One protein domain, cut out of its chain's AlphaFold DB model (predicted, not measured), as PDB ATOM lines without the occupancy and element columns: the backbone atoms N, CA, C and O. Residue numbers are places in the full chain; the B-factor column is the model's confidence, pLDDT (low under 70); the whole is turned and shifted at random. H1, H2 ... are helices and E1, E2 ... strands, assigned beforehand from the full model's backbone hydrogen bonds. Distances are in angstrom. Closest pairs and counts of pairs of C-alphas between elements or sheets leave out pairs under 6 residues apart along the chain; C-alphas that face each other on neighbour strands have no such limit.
ATOM      1  N   ASN A   3     144.039 254.333 114.076       80.81
ATOM      2  CA  ASN A   3     144.452 252.934 114.219       80.81
ATOM      3  C   ASN A   3     143.696 252.194 115.334       80.81
ATOM      4  O   ASN A   3     143.536 250.983 115.263       80.81
ATOM      5  N   MET A   4     143.243 252.902 116.376       87.62
ATOM      6  CA  MET A   4     142.591 252.256 117.522       87.62
ATOM      7  C   MET A   4     141.107 251.981 117.266       87.62
ATOM      8  O   MET A   4     140.626 250.917 117.631       87.62
ATOM      9  N   GLU A   5     140.388 252.902 116.620       89.12
ATOM     10  CA  GLU A   5     138.969 252.689 116.301       89.12
ATOM     11  C   GLU A   5     138.790 251.541 115.304       89.12
ATOM     12  O   GLU A   5     137.986 250.652 115.559       89.12
ATOM     13  N   ASN A   6     139.618 251.473 114.256       90.94
ATOM     14  CA  ASN A   6     139.601 250.347 113.317       90.94
ATOM     15  C   ASN A   6     139.883 249.012 114.018       90.94
ATOM     16  O   ASN A   6     139.170 248.040 113.798       90.94
ATOM     17  N   LYS A   7     140.864 248.987 114.929       91.19
ATOM     18  CA  LYS A   7     141.210 247.785 115.691       91.19
ATOM     19  C   LYS A   7     140.070 247.335 116.613       91.19
ATOM     20  O   LYS A   7     139.834 246.142 116.753       91.19
ATOM     21  N   ILE A   8     139.347 248.276 117.223       94.06
ATOM     22  CA  ILE A   8     138.150 247.973 118.024       94.06
ATOM     23  C   ILE A   8     137.057 247.360 117.146       94.06
ATOM     24  O   ILE A   8     136.421 246.402 117.575       94.06
ATOM     25  N   GLU A   9     136.849 247.878 115.933       95.00
ATOM     26  CA  GLU A   9     135.869 247.313 115.001       95.00
ATOM     27  C   GLU A   9     136.253 245.903 114.537       95.00
ATOM     28  O   GLU A   9     135.385 245.041 114.460       95.00
ATOM     29  N   GLU A  10     137.535 245.631 114.276       94.62
ATOM     30  CA  GLU A  10     138.011 244.280 113.937       94.62
ATOM     31  C   GLU A  10     137.722 243.283 115.068       94.62
ATOM     32  O   GLU A  10     137.078 242.260 114.839       94.62
ATOM     33  N   ILE A  11     138.095 243.631 116.301       95.31
ATOM     34  CA  ILE A  11     137.826 242.813 117.493       95.31
ATOM     35  C   ILE A  11     136.320 242.627 117.705       95.31
ATOM     36  O   ILE A  11     135.873 241.548 118.087       95.31
ATOM     37  N   TYR A  12     135.525 243.677 117.482       94.44
ATOM     38  CA  TYR A  12     134.073 243.609 117.621       94.44
ATOM     39  C   TYR A  12     133.457 242.656 116.599       94.44
ATOM     40  O   TYR A  12     132.604 241.853 116.962       94.44
ATOM     41  N   ASN A  13     133.916 242.691 115.349       94.19
ATOM     42  CA  ASN A  13     133.446 241.757 114.332       94.19
ATOM     43  C   ASN A  13     133.783 240.308 114.706       94.19
ATOM     44  O   ASN A  13     132.917 239.445 114.591       94.19
ATOM     45  N   ASP A  14     134.992 240.044 115.207       94.56
ATOM     46  CA  ASP A  14     135.368 238.710 115.690       94.56
ATOM     47  C   ASP A  14     134.498 238.280 116.883       94.56
ATOM     48  O   ASP A  14     133.983 237.164 116.910       94.56
ATOM     49  N   LEU A  15     134.245 239.184 117.832       93.06
ATOM     50  CA  LEU A  15     133.355 238.938 118.967       93.06
ATOM     51  C   LEU A  15     131.924 238.585 118.524       93.06
ATOM     52  O   LEU A  15     131.345 237.645 119.064       93.06
ATOM     53  N   GLU A  16     131.363 239.295 117.543       89.75
ATOM     54  CA  GLU A  16     130.026 239.010 116.997       89.75
ATOM     55  C   GLU A  16     129.980 237.685 116.220       89.75
ATOM     56  O   GLU A  16     128.977 236.974 116.266       89.75
ATOM     57  N   VAL A  17     131.055 237.334 115.506       91.38
ATOM     58  CA  VAL A  17     131.129 236.108 114.693       91.38
ATOM     59  C   VAL A  17     131.355 234.868 115.556       91.38
ATOM     60  O   VAL A  17     130.710 233.839 115.339       91.38
ATOM     61  N   TYR A  18     132.271 234.946 116.518       92.06
ATOM     62  CA  TYR A  18     132.693 233.802 117.328       92.06
ATOM     63  C   TYR A  18     131.973 233.720 118.677       92.06
ATOM     64  O   TYR A  18     132.088 232.714 119.376       92.06
ATOM     65  N   GLY A  19     131.216 234.754 119.055       91.12
ATOM     66  CA  GLY A  19     130.525 234.837 120.343       91.12
ATOM     67  C   GLY A  19     131.462 235.090 121.525       91.12
ATOM     68  O   GLY A  19     131.013 235.140 122.670       91.12
ATOM     69  N   GLY A  20     132.760 235.268 121.283       92.62
ATOM     70  CA  GLY A  20     133.744 235.573 122.307       92.62
ATOM     71  C   GLY A  20     135.098 235.937 121.714       92.62
ATOM     72  O   GLY A  20     135.430 235.505 120.616       92.62
ATOM     73  N   VAL A  21     135.862 236.732 122.456       95.12
ATOM     74  CA  VAL A  21     137.235 237.124 122.124       95.12
ATOM     75  C   VAL A  21     138.041 237.282 123.407       95.12
ATOM     76  O   VAL A  21     137.503 237.714 124.428       95.12
ATOM     77  N   THR A  22     139.331 236.969 123.383       94.94
ATOM     78  CA  THR A  22     140.243 237.263 124.494       94.94
ATOM     79  C   THR A  22     141.300 238.261 124.061       94.94
ATOM     80  O   THR A  22     142.021 238.046 123.095       94.94
ATOM     81  N   LEU A  23     141.399 239.374 124.788       94.56
ATOM     82  CA  LEU A  23     142.405 240.410 124.555       94.56
ATOM     83  C   LEU A  23     143.612 240.176 125.452       94.56
ATOM     84  O   LEU A  23     143.429 239.894 126.638       94.56
ATOM     85  N   PHE A  24     144.820 240.382 124.922       93.88
ATOM     86  CA  PHE A  24     146.063 240.192 125.671       93.88
ATOM     87  C   PHE A  24     146.982 241.407 125.642       93.88
ATOM     88  O   PHE A  24     147.124 242.097 124.626       93.88
ATOM     89  N   ASN A  25     147.682 241.614 126.757       93.62
ATOM     90  CA  ASN A  25     148.819 242.523 126.845       93.62
ATOM     91  C   ASN A  25     149.786 242.053 127.939       93.62
ATOM     92  O   ASN A  25     149.364 241.860 129.076       93.62
ATOM     93  N   LYS A  26     151.077 241.883 127.626       88.00
ATOM     94  CA  LYS A  26     152.148 241.604 128.608       88.00
ATOM     95  C   LYS A  26     151.863 240.442 129.578       88.00
ATOM     96  O   LYS A  26     152.332 240.449 130.712       88.00
ATOM     97  N   GLY A  27     151.128 239.425 129.122       86.44
ATOM     98  CA  GLY A  27     150.776 238.239 129.915       86.44
ATOM     99  C   GLY A  27     149.475 238.350 130.715       86.44
ATOM    100  O   GLY A  27     149.078 237.379 131.355       86.44
ATOM    101  N   ASP A  28     148.789 239.491 130.647       89.81
ATOM    102  CA  ASP A  28     147.437 239.677 131.159       89.81
ATOM    103  C   ASP A  28     146.406 239.464 130.046       89.81
ATOM    104  O   ASP A  28     146.604 239.920 128.919       89.81
ATOM    105  N   GLY A  29     145.301 238.783 130.370       91.00
ATOM    106  CA  GLY A  29     144.222 238.474 129.430       91.00
ATOM    107  C   GLY A  29     142.849 238.884 129.962       91.00
ATOM    108  O   GLY A  29     142.574 238.710 131.150       91.00
ATOM    109  N   ILE A  30     141.986 239.425 129.101       94.00
ATOM    110  CA  ILE A  30     140.571 239.691 129.400       94.00
ATOM    111  C   ILE A  30     139.716 239.058 128.308       94.00
ATOM    112  O   ILE A  30     139.785 239.470 127.153       94.00
ATOM    113  N   SER A  31     138.882 238.091 128.688       93.94
ATOM    114  CA  SER A  31     137.903 237.477 127.791       93.94
ATOM    115  C   SER A  31     136.588 238.245 127.821       93.94
ATOM    116  O   SER A  31     136.078 238.554 128.898       93.94
ATOM    117  N   ILE A  32     136.048 238.530 126.643       94.12
ATOM    118  CA  ILE A  32     134.733 239.122 126.414       94.12
ATOM    119  C   ILE A  32     133.882 238.061 125.724       94.12
ATOM    120  O   ILE A  32     134.345 237.413 124.789       94.12
ATOM    121  N   THR A  33     132.648 237.866 126.173       92.25
ATOM    122  CA  THR A  33     131.744 236.850 125.620       92.25
ATOM    123  C   THR A  33     130.365 237.443 125.399       92.25
ATOM    124  O   THR A  33     129.859 238.168 126.258       92.25
ATOM    125  N   VAL A  34     129.766 237.120 124.257       90.06
ATOM    126  CA  VAL A  34     128.370 237.416 123.951       90.06
ATOM    127  C   VAL A  34     127.496 236.393 124.663       90.06
ATOM    128  O   VAL A  34     127.665 235.185 124.508       90.06
ATOM    129  N   ILE A  35     126.550 236.878 125.452       85.56
ATOM    130  CA  ILE A  35     125.548 236.072 126.131       85.56
ATOM    131  C   ILE A  35     124.187 236.492 125.602       85.56
ATOM    132  O   ILE A  35     123.788 237.647 125.740       85.56
ATOM    133  N   ASP A  36     123.483 235.539 125.002       76.12
ATOM    134  CA  ASP A  36     122.070 235.683 124.679       76.12
ATOM    135  C   ASP A  36     121.271 235.531 125.980       76.12
ATOM    136  O   ASP A  36     121.192 234.440 126.553       76.12
ATOM    137  N   ASP A  37     120.756 236.644 126.502       67.06
ATOM    138  CA  ASP A  37     119.820 236.635 127.624       67.06
ATOM    139  C   ASP A  37     118.393 236.879 127.105       67.06
ATOM    140  O   ASP A  37     118.173 237.280 125.962       67.06
ATOM    141  N   LYS A  38     117.381 236.646 127.943       58.75
ATOM    142  CA  LYS A  38     115.966 236.716 127.540       58.75
ATOM    143  C   LYS A  38     115.527 238.109 127.069       58.75
ATOM    144  O   LYS A  38     114.463 238.221 126.462       58.75
ATOM    145  N   GLU A  39     116.313 239.145 127.359       64.25
ATOM    146  CA  GLU A  39     116.075 240.537 126.960       64.25
ATOM    147  C   GLU A  39     116.934 240.996 125.757       64.25
ATOM    148  O   GLU A  39     116.801 242.141 125.323       64.25
ATOM    149  N   GLY A  40     117.778 240.120 125.188       69.12
ATOM    150  CA  GLY A  40     118.676 240.409 124.061       69.12
ATOM    151  C   GLY A  40     120.147 240.072 124.346       69.12
ATOM    152  O   GLY A  40     120.479 239.457 125.359       69.12
ATOM    153  N   TYR A  41     121.044 240.492 123.447       65.88
ATOM    154  CA  TYR A  41     122.485 240.272 123.601       65.88
ATOM    155  C   TYR A  41     123.076 241.127 124.731       65.88
ATOM    156  O   TYR A  41     122.879 242.339 124.786       65.88
ATOM    157  N   SER A  42     123.845 240.486 125.608       76.81
ATOM    158  CA  SER A  42     124.695 241.115 126.621       76.81
ATOM    159  C   SER A  42     126.145 240.686 126.422       76.81
ATOM    160  O   SER A  42     126.408 239.591 125.939       76.81
ATOM    161  N   TYR A  43     127.099 241.512 126.840       83.25
ATOM    162  CA  TYR A  43     128.524 241.189 126.771       83.25
ATOM    163  C   TYR A  43     129.089 241.107 128.183       83.25
ATOM    164  O   TYR A  43     128.915 242.039 128.970       83.25
ATOM    165  N   ILE A  44     129.762 240.009 128.519       80.81
ATOM    166  CA  ILE A  44     130.403 239.832 129.828       80.81
ATOM    167  C   ILE A  44     131.912 239.801 129.664       80.81
ATOM    168  O   ILE A  44     132.428 239.076 128.816       80.81
ATOM    169  N   ALA A  45     132.613 240.556 130.508       78.00
ATOM    170  CA  ALA A  45     134.060 240.487 130.630       78.00
ATOM    171  C   ALA A  45     134.465 239.585 131.812       78.00
ATOM    172  O   ALA A  45     134.343 239.958 132.981       78.00
ATOM    173  N   GLY A  46     134.983 238.393 131.506       68.25
ATOM    174  CA  GLY A  46     135.171 237.292 132.458       68.25
ATOM    175  C   GLY A  46     136.218 237.509 133.557       68.25
ATOM    176  O   GLY A  46     136.251 236.739 134.510       68.25
ATOM    177  N   ARG A  47     137.069 238.543 133.472       68.19
ATOM    178  CA  ARG A  47     138.073 238.816 134.522       68.19
ATOM    179  C   ARG A  47     137.500 239.570 135.729       68.19
ATOM    180  O   ARG A  47     138.088 239.481 136.800       68.19
ATOM    181  N   ASN A  48     136.389 240.298 135.569       64.25
ATOM    182  CA  ASN A  48     135.840 241.186 136.608       64.25
ATOM    183  C   ASN A  48     134.302 241.137 136.739       64.25
ATOM    184  O   ASN A  48     133.734 242.034 137.357       64.25
ATOM    185  N   ASP A  49     133.626 240.148 136.138       71.06
ATOM    186  CA  ASP A  49     132.153 240.037 136.122       71.06
ATOM    187  C   ASP A  49     131.424 241.303 135.613       71.06
ATOM    188  O   ASP A  49     130.250 241.536 135.918       71.06
ATOM    189  N   GLU A  50     132.105 242.139 134.821       81.81
ATOM    190  CA  GLU A  50     131.505 243.348 134.265       81.81
ATOM    191  C   GLU A  50     130.587 243.005 133.092       81.81
ATOM    192  O   GLU A  50     130.937 242.213 132.213       81.81
ATOM    193  N   LYS A  51     129.402 243.622 133.093       84.88
ATOM    194  CA  LYS A  51     128.368 243.447 132.075       84.88
ATOM    195  C   LYS A  51     128.211 244.722 131.269       84.88
ATOM    196  O   LYS A  51     128.099 245.811 131.830       84.88
ATOM    197  N   PHE A  52     128.124 244.563 129.960       87.56
ATOM    198  CA  PHE A  52     127.957 245.653 129.016       87.56
ATOM    199  C   PHE A  52     126.775 245.362 128.099       87.56
ATOM    200  O   PHE A  52     126.561 244.227 127.677       87.56
ATOM    201  N   ASN A  53     126.052 246.419 127.741       85.31
ATOM    202  CA  ASN A  53     124.964 246.356 126.761       85.31
ATOM    203  C   ASN A  53     125.471 246.580 125.322       85.31
ATOM    204  O   ASN A  53     124.677 246.645 124.394       85.31
ATOM    205  N   ASP A  54     126.781 246.777 125.147       87.19
ATOM    206  CA  ASP A  54     127.417 247.082 123.868       87.19
ATOM    207  C   ASP A  54     128.832 246.489 123.828       87.19
ATOM    208  O   ASP A  54     129.650 246.736 124.723       87.19
ATOM    209  N   GLY A  55     129.121 245.714 122.781       89.88
ATOM    210  CA  GLY A  55     130.383 244.988 122.649       89.88
ATOM    211  C   GLY A  55     131.578 245.915 122.453       89.88
ATOM    212  O   GLY A  55     132.652 245.657 122.994       89.88
ATOM    213  N   ARG A  56     131.399 247.055 121.773       93.56
ATOM    214  CA  ARG A  56     132.480 248.040 121.582       93.56
ATOM    215  C   ARG A  56     132.901 248.662 122.906       93.56
ATOM    216  O   ARG A  56     134.092 248.863 123.135       93.56
ATOM    217  N   ASN A  57     131.952 248.952 123.790       92.50
ATOM    218  CA  ASN A  57     132.239 249.446 125.132       92.50
ATOM    219  C   ASN A  57     132.942 248.390 125.990       92.50
ATOM    220  O   ASN A  57     133.893 248.742 126.688       92.50
ATOM    221  N   ALA A  58     132.554 247.115 125.885       93.44
ATOM    222  CA  ALA A  58     133.270 246.018 126.542       93.44
ATOM    223  C   ALA A  58     134.734 245.932 126.070       93.44
ATOM    224  O   ALA A  58     135.653 245.838 126.886       93.44
ATOM    225  N   ILE A  59     134.968 246.047 124.757       94.25
ATOM    226  CA  ILE A  59     136.312 246.032 124.156       94.25
ATOM    227  C   ILE A  59     137.129 247.247 124.601       94.25
ATOM    228  O   ILE A  59     138.268 247.096 125.040       94.25
ATOM    229  N   LYS A  60     136.554 248.454 124.549       94.19
ATOM    230  CA  LYS A  60     137.214 249.685 125.013       94.19
ATOM    231  C   LYS A  60     137.620 249.587 126.480       94.19
ATOM    232  O   LYS A  60     138.753 249.922 126.816       94.19
ATOM    233  N   TRP A  61     136.721 249.096 127.334       93.50
ATOM    234  CA  TRP A  61     137.013 248.859 128.745       93.50
ATOM    235  C   TRP A  61     138.157 247.856 128.917       93.50
ATOM    236  O   TRP A  61     139.078 248.108 129.691       93.50
ATOM    237  N   ALA A  62     138.159 246.756 128.164       93.00
ATOM    238  CA  ALA A  62     139.201 245.739 128.270       93.00
ATOM    239  C   ALA A  62     140.576 246.276 127.834       93.00
ATOM    240  O   ALA A  62     141.567 246.051 128.528       93.00
ATOM    241  N   ILE A  63     140.633 247.051 126.746       93.38
ATOM    242  CA  ILE A  63     141.858 247.730 126.292       93.38
ATOM    243  C   ILE A  63     142.367 248.709 127.360       93.38
ATOM    244  O   ILE A  63     143.571 248.760 127.611       93.38
ATOM    245  N   ASP A  64     141.477 249.463 128.009       92.38
ATOM    246  CA  ASP A  64     141.841 250.390 129.087       92.38
ATOM    247  C   ASP A  64     142.417 249.648 130.306       92.38
ATOM    248  O   ASP A  64     143.497 250.000 130.788       92.38
ATOM    249  N   LYS A  65     141.774 248.553 130.743       91.56
ATOM    250  CA  LYS A  65     142.252 247.704 131.852       91.56
ATOM    251  C   LYS A  65     143.596 247.048 131.575       91.56
ATOM    252  O   LYS A  65     144.394 246.886 132.494       91.56
ATOM    253  N   LEU A  66     143.837 246.669 130.327       91.94
ATOM    254  CA  LEU A  66     145.110 246.111 129.888       91.94
ATOM    255  C   LEU A  66     146.165 247.194 129.616       91.94
ATOM    256  O   LEU A  66     147.312 246.856 129.336       91.94
ATOM    257  N   HIS A  67     145.819 248.485 129.697       90.94
ATOM    258  CA  HIS A  67     146.681 249.602 129.299       90.94
ATOM    259  C   HIS A  67     147.213 249.462 127.858       90.94
ATOM    260  O   HIS A  67     148.383 249.738 127.572       90.94
ATOM    261  N   GLY A  68     146.347 249.009 126.948       89.56
ATOM    262  CA  GLY A  68     146.662 248.672 125.561       89.56
ATOM    263  C   GLY A  68     146.489 247.182 125.262       89.56
ATOM    264  O   GLY A  68     146.154 246.399 126.142       89.56
ATOM    265  N   ILE A  69     146.715 246.795 124.004       91.31
ATOM    266  CA  ILE A  69     146.622 245.402 123.542       91.31
ATOM    267  C   ILE A  69     147.736 245.072 122.549       91.31
ATOM    268  O   ILE A  69     147.985 245.828 121.601       91.31
ATOM    269  N   GLU A  70     148.370 243.917 122.737       90.50
ATOM    270  CA  GLU A  70     149.365 243.363 121.809       90.50
ATOM    271  C   GLU A  70     148.690 242.481 120.751       90.50
ATOM    272  O   GLU A  70     149.063 242.542 119.580       90.50
ATOM    273  N   GLY A  71     147.630 241.761 121.132       86.44
ATOM    274  CA  GLY A  71     146.855 240.893 120.245       86.44
ATOM    275  C   GLY A  71     145.516 240.460 120.848       86.44
ATOM    276  O   GLY A  71     145.190 240.833 121.980       86.44
ATOM    277  N   TRP A  72     144.751 239.696 120.069       91.75
ATOM    278  CA  TRP A  72     143.516 239.035 120.486       91.75
ATOM    279  C   TRP A  72     143.373 237.675 119.799       91.75
ATOM    280  O   TRP A  72     143.962 237.468 118.734       91.75
ATOM    281  N   GLU A  73     142.628 236.769 120.431       86.56
ATOM    282  CA  GLU A  73     142.265 235.446 119.900       86.56
ATOM    283  C   GLU A  73     140.779 235.138 120.096       86.56
ATOM    284  O   GLU A  73     140.192 235.657 121.081       86.56
TER     285      GLU A  73
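This is residues 3 to 73 of the 73 residues of an uncharacterized protein of Fonticella tunisiensis (UniProt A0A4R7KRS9). A twisted antiparallel sheet of four strands makes a wall with two helices over one face: H2 packs over the inner strands E2 and E3, and H1 over the edge strand E1, crossing H2 steeply. The tail after H2 runs back to E1, where residues 71 to 72 pair with residues 23 to 24. The printed part has 71 residues, with the named elements H1 E1 E2 E3 E4 H2 along the chain and sheet order E1 E2 E3 E4. The class is mixed, helices and strands; the whole is compact, with a radius of gyration of the C-alphas of 11.2 A and spans of 36 by 24 by 17 A.

E1, residues 20 to 25, E2, residues 28 to 37, E3, residues 40 to 45, and E4, residues 50 to 52, form a meander, each strand the antiparallel neighbour of the one before. Across the hairpin E1 and E2, N 23 and O 30 are 2.9 A apart, within hydrogen-bond range; across E2 and E3, N 35 and O 42 are at 2.8 A; across E3 and E4, N 52 and O 43 are at 2.8 A. H2, residues 55 to 65, is on the sheet at a height of 7.3 A, along the strands; its closest C-alphas to E2 are those of Ala 62 and Ile 30, 6.3 A. H1, residues 3 to 18, is on the same face at 10.3 A; its closest C-alphas to E1 are those of Leu 15 and Val 21, 5.3 A. H1, with residues 8 to 15 alone, touches H2 at a steep tilt of 58 degrees, opposite ways; the closest C-alphas, of Tyr 12 and Arg 56, are 6.2 A apart. In H1 and H2 every O i to N i+4 pair is within hydrogen-bond range.

E2 is 28.0 A long from first to last C-alpha, H1 22.7 A, E1 17.2 A, E3 16.7 A, H2 15.3 A and E4 6.7 A. C-alpha 3 of H1 is at (144.452, 252.934, 114.219), and C-alpha 65 of H2 at (142.252, 247.704, 131.852).

The two C-alphas farthest apart, those of Lys 26 and Lys 38, are 36.5 A apart. The printed part has no cut, and no link is long. Residues 37 to 41 and 46 to 48 have pLDDT under 70.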